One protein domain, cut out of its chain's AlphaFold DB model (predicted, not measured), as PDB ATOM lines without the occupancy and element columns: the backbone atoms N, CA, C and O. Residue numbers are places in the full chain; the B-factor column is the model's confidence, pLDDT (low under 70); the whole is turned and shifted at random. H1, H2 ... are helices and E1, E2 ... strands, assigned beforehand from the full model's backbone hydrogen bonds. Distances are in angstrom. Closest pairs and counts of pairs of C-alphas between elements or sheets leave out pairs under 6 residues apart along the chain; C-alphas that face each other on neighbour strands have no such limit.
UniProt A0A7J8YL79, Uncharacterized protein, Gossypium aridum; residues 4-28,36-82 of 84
ATOM      1  N   ARG A   4     328.605 498.924 513.792       82.44
ATOM      2  CA  ARG A   4     328.288 498.551 512.401       82.44
ATOM      3  C   ARG A   4     327.068 497.623 512.312       82.44
ATOM      4  O   ARG A   4     326.300 497.739 511.355       82.44
ATOM      5  N   LYS A   5     326.874 496.734 513.298       80.69
ATOM      6  CA  LYS A   5     325.703 495.843 513.402       80.69
ATOM      7  C   LYS A   5     324.440 496.672 513.655       80.69
ATOM      8  O   LYS A   5     323.468 496.521 512.919       80.69
ATOM      9  N   LEU A   6     324.508 497.628 514.586       79.38
ATOM     10  CA  LEU A   6     323.403 498.545 514.899       79.38
ATOM     11  C   LEU A   6     322.992 499.404 513.700       79.38
ATOM     12  O   LEU A   6     321.815 499.464 513.360       79.38
ATOM     13  N   ILE A   7     323.952 500.003 512.990       84.62
ATOM     14  CA  ILE A   7     323.661 500.823 511.800       84.62
ATOM     15  C   ILE A   7     322.970 499.992 510.707       84.62
ATOM     16  O   ILE A   7     322.078 500.483 510.009       84.62
ATOM     17  N   LYS A   8     323.360 498.723 510.538       86.31
ATOM     18  CA  LYS A   8     322.747 497.825 509.549       86.31
ATOM     19  C   LYS A   8     321.296 497.498 509.910       86.31
ATOM     20  O   LYS A   8     320.439 497.529 509.025       86.31
ATOM     21  N   LEU A   9     321.029 497.237 511.188       83.44
ATOM     22  CA  LEU A   9     319.685 496.996 511.714       83.44
ATOM     23  C   LEU A   9     318.814 498.245 511.583       83.44
ATOM     24  O   LEU A   9     317.771 498.182 510.943       83.44
ATOM     25  N   ALA A  10     319.300 499.407 512.028       81.12
ATOM     26  CA  ALA A  10     318.597 500.682 511.900       81.12
ATOM     27  C   ALA A  10     318.179 500.972 510.446       81.12
ATOM     28  O   ALA A  10     317.042 501.358 510.187       81.12
ATOM     29  N   ARG A  11     319.051 500.696 509.465       87.50
ATOM     30  CA  ARG A  11     318.714 500.831 508.036       87.50
ATOM     31  C   ARG A  11     317.648 499.834 507.569       87.50
ATOM     32  O   ARG A  11     316.787 500.206 506.771       87.50
ATOM     33  N   LYS A  12     317.695 498.574 508.023       84.62
ATOM     34  CA  LYS A  12     316.656 497.560 507.738       84.62
ATOM     35  C   LYS A  12     315.311 498.022 508.307       84.62
ATOM     36  O   LYS A  12     314.293 497.980 507.620       84.62
ATOM     37  N   TRP A  13     315.345 498.549 509.523       81.88
ATOM     38  CA  TRP A  13     314.186 499.009 510.270       81.88
ATOM     39  C   TRP A  13     313.552 500.256 509.648       81.88
ATOM     40  O   TRP A  13     312.341 500.294 509.448       81.88
ATOM     41  N   GLN A  14     314.366 501.226 509.226       82.81
ATOM     42  CA  GLN A  14     313.915 502.402 508.475       82.81
ATOM     43  C   GLN A  14     313.231 502.020 507.157       82.81
ATOM     44  O   GLN A  14     312.178 502.568 506.833       82.81
ATOM     45  N   LYS A  15     313.783 501.056 506.407       82.06
ATOM     46  CA  LYS A  15     313.158 500.563 505.167       82.06
ATOM     47  C   LYS A  15     311.800 499.917 505.441       82.06
ATOM     48  O   LYS A  15     310.834 500.228 504.751       82.06
ATOM     49  N   LEU A  16     311.704 499.070 506.464       74.75
ATOM     50  CA  LEU A  16     310.447 498.415 506.835       74.75
ATOM     51  C   LEU A  16     309.397 499.409 507.353       74.75
ATOM     52  O   LEU A  16     308.226 499.286 506.998       74.75
ATOM     53  N   ALA A  17     309.804 500.426 508.114       72.75
ATOM     54  CA  ALA A  17     308.925 501.508 508.559       72.75
ATOM     55  C   ALA A  17     308.415 502.364 507.387       72.75
ATOM     56  O   ALA A  17     307.237 502.712 507.341       72.75
ATOM     57  N   ALA A  18     309.275 502.658 506.406       75.00
ATOM     58  CA  ALA A  18     308.894 503.394 505.200       75.00
ATOM     59  C   ALA A  18     307.915 502.604 504.312       75.00
ATOM     60  O   ALA A  18     306.994 503.192 503.745       75.00
ATOM     61  N   ILE A  19     308.080 501.278 504.229       68.38
ATOM     62  CA  ILE A  19     307.144 500.371 503.543       68.38
ATOM     63  C   ILE A  19     305.812 500.305 504.308       68.38
ATOM     64  O   ILE A  19     304.740 500.368 503.708       68.38
ATOM     65  N   ARG A  20     305.856 500.249 505.646       60.69
ATOM     66  CA  ARG A  20     304.686 500.264 506.535       60.69
ATOM     67  C   ARG A  20     304.229 501.681 506.907       60.69
ATOM     68  O   ARG A  20     303.904 501.920 508.062       60.69
ATOM     69  N   ARG A  21     304.034 502.610 505.964       56.88
ATOM     70  CA  ARG A  21     303.300 503.881 506.231       56.88
ATOM     71  C   ARG A  21     301.839 503.709 506.738       56.88
ATOM     72  O   ARG A  21     301.067 504.658 506.727       56.88
ATOM     73  N   LYS A  22     301.449 502.537 507.251       53.75
ATOM     74  CA  LYS A  22     300.421 502.379 508.284       53.75
ATOM     75  C   LYS A  22     301.094 502.488 509.655       53.75
ATOM     76  O   LYS A  22     301.648 501.521 510.171       53.75
ATOM     77  N   ARG A  23     301.058 503.707 510.198       55.88
ATOM     78  CA  ARG A  23     301.431 504.081 511.568       55.88
ATOM     79  C   ARG A  23     301.055 502.962 512.544       55.88
ATOM     80  O   ARG A  23     299.893 502.571 512.600       55.88
ATOM     81  N   ILE A  24     302.027 502.467 513.307       54.31
ATOM     82  CA  ILE A  24     301.748 501.603 514.453       54.31
ATOM     83  C   ILE A  24     301.082 502.511 515.488       54.31
ATOM     84  O   ILE A  24     301.742 503.292 516.168       54.31
ATOM     85  N   THR A  25     299.756 502.528 515.510       49.94
ATOM     86  CA  THR A  25     299.008 503.212 516.557       49.94
ATOM     87  C   THR A  25     299.132 502.363 517.808       49.94
ATOM     88  O   THR A  25     298.614 501.248 517.844       49.94
ATOM     89  N   PHE A  26     299.819 502.877 518.826       49.84
ATOM     90  CA  PHE A  26     299.642 502.392 520.188       49.84
ATOM     91  C   PHE A  26     298.188 502.686 520.560       49.84
ATOM     92  O   PHE A  26     297.848 503.819 520.898       49.84
ATOM     93  N   SER A  27     297.300 501.705 520.400       48.84
ATOM     94  CA  SER A  27     295.963 501.802 520.965       48.84
ATOM     95  C   SER A  27     296.130 501.718 522.472       48.84
ATOM     96  O   SER A  27     296.391 500.650 523.020       48.84
ATOM     97  N   SER A  28     296.029 502.859 523.144       49.69
ATOM     98  CA  SER A  28     295.877 502.930 524.590       49.69
ATOM     99  C   SER A  28     294.485 502.409 524.954       49.69
ATOM    100  O   SER A  28     293.586 503.182 525.285       49.69
ATOM    101  N   GLY A  36     296.976 487.850 526.056       73.75
ATOM    102  CA  GLY A  36     297.725 488.130 524.827       73.75
ATOM    103  C   GLY A  36     298.682 489.315 524.877       73.75
ATOM    104  O   GLY A  36     299.066 489.790 523.819       73.75
ATOM    105  N   HIS A  37     299.102 489.776 526.057       81.94
ATOM    106  CA  HIS A  37     300.116 490.824 526.206       81.94
ATOM    107  C   HIS A  37     301.279 490.341 527.082       81.94
ATOM    108  O   HIS A  37     301.092 489.496 527.957       81.94
ATOM    109  N   PHE A  38     302.471 490.890 526.859       81.12
ATOM    110  CA  PHE A  38     303.664 490.671 527.673       81.12
ATOM    111  C   PHE A  38     304.254 492.007 528.131       81.12
ATOM    112  O   PHE A  38     304.007 493.055 527.531       81.12
ATOM    113  N   VAL A  39     305.002 491.976 529.233       81.12
ATOM    114  CA  VAL A  39     305.594 493.172 529.843       81.12
ATOM    115  C   VAL A  39     307.089 493.175 529.580       81.12
ATOM    116  O   VAL A  39     307.757 492.155 529.745       81.12
ATOM    117  N   VAL A  40     307.602 494.337 529.197       82.56
ATOM    118  CA  VAL A  40     309.020 494.572 528.961       82.56
ATOM    119  C   VAL A  40     309.486 495.753 529.793       82.56
ATOM    120  O   VAL A  40     308.767 496.746 529.919       82.56
ATOM    121  N   TYR A  41     310.681 495.637 530.356       81.12
ATOM    122  CA  TYR A  41     311.299 496.682 531.158       81.12
ATOM    123  C   TYR A  41     312.388 497.356 530.329       81.12
ATOM    124  O   TYR A  41     313.118 496.674 529.618       81.12
ATOM    125  N   SER A  42     312.504 498.678 530.367       79.06
ATOM    126  CA  SER A  42     313.708 499.347 529.856       79.06
ATOM    127  C   SER A  42     314.787 499.410 530.932       79.06
ATOM    128  O   SER A  42     314.511 499.192 532.113       79.06
ATOM    129  N   ALA A  43     316.007 499.758 530.524       74.06
ATOM    130  CA  ALA A  43     317.088 500.089 531.451       74.06
ATOM    131  C   ALA A  43     316.692 501.206 532.447       74.06
ATOM    132  O   ALA A  43     317.057 501.130 533.612       74.06
ATOM    133  N   ASP A  44     315.854 502.164 532.025       81.12
ATOM    134  CA  ASP A  44     315.251 503.200 532.890       81.12
ATOM    135  C   ASP A  44     314.175 502.688 533.879       81.12
ATOM    136  O   ASP A  44     313.396 503.481 534.410       81.12
ATOM    137  N   GLU A  45     314.013 501.374 534.040       77.50
ATOM    138  CA  GLU A  45     312.960 500.742 534.854       77.50
ATOM    139  C   GLU A  45     311.513 501.052 534.404       77.50
ATOM    140  O   GLU A  45     310.539 500.728 535.097       77.50
ATOM    141  N   LYS A  46     311.326 501.631 533.209       79.88
ATOM    142  CA  LYS A  46     309.994 501.895 532.648       79.88
ATOM    143  C   LYS A  46     309.380 500.607 532.114       79.88
ATOM    144  O   LYS A  46     310.056 499.773 531.515       79.88
ATOM    145  N   ARG A  47     308.068 500.464 532.310       82.56
ATOM    146  CA  ARG A  47     307.297 499.286 531.901       82.56
ATOM    147  C   ARG A  47     306.540 499.563 530.613       82.56
ATOM    148  O   ARG A  47     305.778 500.524 530.534       82.56
ATOM    149  N   PHE A  48     306.689 498.663 529.652       80.69
ATOM    150  CA  PHE A  48     305.967 498.674 528.388       80.69
ATOM    151  C   PHE A  48     305.155 497.389 528.268       80.69
ATOM    152  O   PHE A  48     305.699 496.293 528.385       80.69
ATOM    153  N   MET A  49     303.850 497.518 528.040       81.19
ATOM    154  CA  MET A  49     302.977 496.379 527.762       81.19
ATOM    155  C   MET A  49     302.818 496.244 526.250       81.19
ATOM    156  O   MET A  49     302.339 497.165 525.587       81.19
ATOM    157  N   LEU A  50     303.248 495.110 525.710       81.00
ATOM    158  CA  LEU A  50     303.236 494.829 524.282       81.00
ATOM    159  C   LEU A  50     302.293 493.655 523.991       81.00
ATOM    160  O   LEU A  50     302.344 492.648 524.694       81.00
ATOM    161  N   PRO A  51     301.444 493.743 522.959       83.56
ATOM    162  CA  PRO A  51     300.678 492.598 522.478       83.56
ATOM    163  C   PRO A  51     301.591 491.459 521.979       83.56
ATOM    164  O   PRO A  51     302.653 491.710 521.403       83.56
ATOM    165  N   LEU A  52     301.197 490.197 522.156       83.38
ATOM    166  CA  LEU A  52     301.967 489.018 521.728       83.38
ATOM    167  C   LEU A  52     302.141 488.951 520.206       83.38
ATOM    168  O   LEU A  52     303.075 488.313 519.723       83.38
ATOM    169  N   GLU A  53     301.301 489.634 519.427       80.94
ATOM    170  CA  GLU A  53     301.466 489.777 517.978       80.94
ATOM    171  C   GLU A  53     302.824 490.384 517.612       80.94
ATOM    172  O   GLU A  53     303.345 490.113 516.528       80.94
ATOM    173  N   TYR A  54     303.435 491.158 518.517       79.00
ATOM    174  CA  TYR A  54     304.768 491.716 518.317       79.00
ATOM    175  C   TYR A  54     305.860 490.644 518.311       79.00
ATOM    176  O   TYR A  54     306.851 490.834 517.615       79.00
ATOM    177  N   LEU A  55     305.667 489.487 518.958       80.56
ATOM    178  CA  LEU A  55     306.610 488.361 518.867       80.56
ATOM    179  C   LEU A  55     306.686 487.775 517.451       80.56
ATOM    180  O   LEU A  55     307.692 487.187 517.072       80.56
ATOM    181  N   LYS A  56     305.643 487.965 516.631       80.50
ATOM    182  CA  LYS A  56     305.649 487.554 515.217       80.50
ATOM    183  C   LYS A  56     306.397 488.544 514.320       80.50
ATOM    184  O   LYS A  56     306.560 488.291 513.129       80.50
ATOM    185  N   ASN A  57     306.809 489.696 514.852       80.62
ATOM    186  CA  ASN A  57     307.550 490.696 514.103       80.62
ATOM    187  C   ASN A  57     309.053 490.423 514.221       80.62
ATOM    188  O   ASN A  57     309.628 490.557 515.299       80.62
ATOM    189  N   GLU A  58     309.699 490.121 513.094       82.62
ATOM    190  CA  GLU A  58     311.149 489.882 513.029       82.62
ATOM    191  C   GLU A  58     311.970 491.004 513.674       82.62
ATOM    192  O   GLU A  58     313.004 490.746 514.274       82.62
ATOM    193  N   MET A  59     311.493 492.246 513.597       80.31
ATOM    194  CA  MET A  59     312.159 493.416 514.176       80.31
ATOM    195  C   MET A  59     312.233 493.347 515.701       80.31
ATOM    196  O   MET A  59     313.231 493.724 516.305       80.31
ATOM    197  N   VAL A  60     311.147 492.886 516.318       82.00
ATOM    198  CA  VAL A  60     311.011 492.784 517.772       82.00
ATOM    199  C   VAL A  60     311.812 491.586 518.276       82.00
ATOM    200  O   VAL A  60     312.484 491.687 519.294       82.00
ATOM    201  N   MET A  61     311.824 490.487 517.519       83.38
ATOM    202  CA  MET A  61     312.691 489.339 517.799       83.38
ATOM    203  C   MET A  61     314.179 489.695 517.673       83.38
ATOM    204  O   MET A  61     314.966 489.343 518.545       83.38
ATOM    205  N   GLU A  62     314.575 490.438 516.632       84.06
ATOM    206  CA  GLU A  62     315.942 490.962 516.499       84.06
ATOM    207  C   GLU A  62     316.312 491.859 517.684       84.06
ATOM    208  O   GLU A  62     317.425 491.756 518.195       84.06
ATOM    209  N   LEU A  63     315.384 492.701 518.148       83.31
ATOM    210  CA  LEU A  63     315.585 493.535 519.328       83.31
ATOM    211  C   LEU A  63     315.801 492.694 520.599       83.31
ATOM    212  O   LEU A  63     316.720 492.996 521.357       83.31
ATOM    213  N   PHE A  64     315.018 491.633 520.820       82.44
ATOM    214  CA  PHE A  64     315.219 490.750 521.974       82.44
ATOM    215  C   PHE A  64     316.538 489.989 521.916       82.44
ATOM    216  O   PHE A  64     317.216 489.908 522.932       82.44
ATOM    217  N   ASN A  65     316.958 489.523 520.741       83.06
ATOM    218  CA  ASN A  65     318.260 488.870 520.591       83.06
ATOM    219  C   ASN A  65     319.423 489.826 520.914       83.06
ATOM    220  O   ASN A  65     320.429 489.412 521.478       83.06
ATOM    221  N   LEU A  66     319.302 491.113 520.560       80.56
ATOM    222  CA  LEU A  66     320.308 492.123 520.917       80.56
ATOM    223  C   LEU A  66     320.297 492.413 522.419       80.56
ATOM    224  O   LEU A  66     321.358 492.593 523.007       80.56
ATOM    225  N   ALA A  67     319.111 492.464 523.021       78.69
ATOM    226  CA  ALA A  67     318.962 492.642 524.456       78.69
ATOM    227  C   ALA A  67     319.565 491.464 525.238       78.69
ATOM    228  O   ALA A  67     320.283 491.687 526.202       78.69
ATOM    229  N   GLU A  68     319.346 490.230 524.789       78.50
ATOM    230  CA  GLU A  68     319.965 489.034 525.366       78.50
ATOM    231  C   GLU A  68     321.493 489.038 525.191       78.50
ATOM    232  O   GLU A  68     322.214 488.713 526.128       78.50
ATOM    233  N   GLU A  69     322.010 489.438 524.024       78.69
ATOM    234  CA  GLU A  69     323.459 489.538 523.781       78.69
ATOM    235  C   GLU A  69     324.130 490.579 524.699       78.69
ATOM    236  O   GLU A  69     325.266 490.375 525.121       78.69
ATOM    237  N   GLU A  70     323.446 491.687 525.003       75.94
ATOM    238  CA  GLU A  70     324.011 492.799 525.780       75.94
ATOM    239  C   GLU A  70     323.784 492.657 527.298       75.94
ATOM    240  O   GLU A  70     324.691 492.935 528.078       75.94
ATOM    241  N   PHE A  71     322.603 492.205 527.731       72.81
ATOM    242  CA  PHE A  71     322.220 492.101 529.150       72.81
ATOM    243  C   PHE A  71     322.178 490.660 529.676       72.81
ATOM    244  O   PHE A  71     322.001 490.448 530.877       72.81
ATOM    245  N   GLY A  72     322.357 489.664 528.806       70.94
ATOM    246  CA  GLY A  72     322.200 488.254 529.143       70.94
ATOM    247  C   GLY A  72     320.737 487.835 529.301       70.94
ATOM    248  O   GLY A  72     319.802 488.630 529.174       70.94
ATOM    249  N   ILE A  73     320.529 486.553 529.603       65.38
ATOM    250  CA  ILE A  73     319.206 486.045 529.972       65.38
ATOM    251  C   ILE A  73     318.931 486.471 531.422       65.38
ATOM    252  O   ILE A  73     319.695 486.103 532.320       65.38
ATOM    253  N   PRO A  74     317.849 487.214 531.693       62.69
ATOM    254  CA  PRO A  74     317.500 487.613 533.049       62.69
ATOM    255  C   PRO A  74     317.170 486.372 533.888       62.69
ATOM    256  O   PRO A  74     316.230 485.639 533.580       62.69
ATOM    257  N   SER A  75     317.892 486.162 534.993       58.00
ATOM    258  CA  SER A  75     317.667 485.036 535.919       58.00
ATOM    259  C   SER A  75     316.258 485.019 536.536       58.00
ATOM    260  O   SER A  75     315.786 483.968 536.958       58.00
ATOM    261  N   ASN A  76     315.568 486.167 536.534       60.81
ATOM    262  CA  ASN A  76     314.224 486.358 537.086       60.81
ATOM    263  C   ASN A  76     313.112 486.496 536.022       60.81
ATOM    264  O   ASN A  76     311.997 486.892 536.351       60.81
ATOM    265  N   GLY A  77     313.382 486.192 534.746       60.19
ATOM    266  CA  GLY A  77     312.349 486.148 533.697       60.19
ATOM    267  C   GLY A  77     311.832 487.506 533.194       60.19
ATOM    268  O   GLY A  77     310.871 487.542 532.430       60.19
ATOM    269  N   HIS A  78     312.448 488.627 533.585       61.44
ATOM    270  CA  HIS A  78     312.093 489.966 533.097       61.44
ATOM    271  C   HIS A  78     313.039 490.415 531.977       61.44
ATOM    272  O   HIS A  78     314.195 490.722 532.246       61.44
ATOM    273  N   LEU A  79     312.548 490.493 530.736       67.38
ATOM    274  CA  LEU A  79     313.307 491.019 529.592       67.38
ATOM    275  C   LEU A  79     313.571 492.525 529.765       67.38
ATOM    276  O   LEU A  79     312.620 493.304 529.893       67.38
ATOM    277  N   ILE A  80     314.850 492.916 529.743       67.00
ATOM    278  CA  ILE A  80     315.306 494.311 529.815       67.00
ATOM    279  C   ILE A  80     315.719 494.768 528.414       67.00
ATOM    280  O   ILE A  80     316.559 494.132 527.786       67.00
ATOM    281  N   LEU A  81     315.135 495.854 527.909       66.31
ATOM    282  CA  LEU A  81     315.440 496.410 526.593       66.31
ATOM    283  C   LEU A  81     316.426 497.582 526.657       66.31
ATOM    284  O   LEU A  81     316.249 498.478 527.492       66.31
ATOM    285  N   PRO A  82     317.375 497.655 525.701       52.72
ATOM    286  CA  PRO A  82     318.157 498.856 525.462       52.72
ATOM    287  C   PRO A  82     317.285 499.868 524.717       52.72
ATOM    288  O   PRO A  82     317.118 499.786 523.500       52.72
TER     289      PRO A  82
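What this domain is: This is residues 4 to 28 and 36 to 82 of the 84 residues of an uncharacterized protein of Gossypium aridum (UniProt A0A7J8YL79). A small hairpin of two strands, E1 and E2, runs through the short helix H2 into the longer helix H3, and the stretch after H3 folds back so that residues 80 to 81 run beside the end of E1. The longest helix, H1, runs beside H3 in the opposite direction but comes near it at one place, while residues 17 to 25 stick out, 17 to 19 as the last part of H1. The printed part has 72 residues, with three named helices and two named strands in the order H1, E1, E2, H2, H3; the sheet, E1 - E2, is antiparallel and the class is mixed, helices and strands. The whole is only just compact, close to loose, with a radius of gyration of the C-alphas of 13.2 A and spans of 37 by 35 by 22 A.

How they stand to each other: H1, residues 4 to 19, is close to but not clearly touching H3, residues 58 to 71. Their closest C-alphas, those of Trp 13 and Met 59, are 7.1 A apart. The two helices run opposite ways at a shallow tilt of 24 degrees. E1, residues 37 to 42, and E2, residues 47 to 51, form a hairpin, with 147 degrees between their directions. N 38 and O 50 are 2.8 A apart, and so are N 48 and O 40, both within hydrogen-bond range. Residues 41 to 42 of E1 also pair with residues 80 to 81, parallel. H2, residues 52 to 56, is close to but not clearly touching H3; their closest C-alphas, those of Leu 55 and Met 61, are 6.3 A apart. H1 is apart from E2 and H2, and H3 is apart from E1 and E2. Each O i to N i+4 pair is within hydrogen-bond range in H1 and H3; in H2 it is 0 of 1, against 2 of 2 O i to N i+3 pairs.

Where its parts are: H1 begins at C-alpha 4, (328.288, 498.551, 512.401), and is 23.0 A long from first to last C-alpha. E1 begins at C-alpha 37, (300.116, 490.824, 526.206), and measures 16.5 A. E2 measures 13.3 A and H2 7.6 A. H3 measures 19.7 A and ends at C-alpha 71, (322.220, 492.101, 529.150).

The domain as a whole: The two C-alphas farthest apart are those of Arg 21 and Ser 75, at 38.0 A. Residues 29 to 35 are not printed; C-alphas 28 and 36 are 14.9 A apart across the cut. The links E1 to E2, E2 to H2 and H2 to H3 are tight. The mean pLDDT of the printed part is 74.4; residues 19 to 28 and 73 to 82 are under 70.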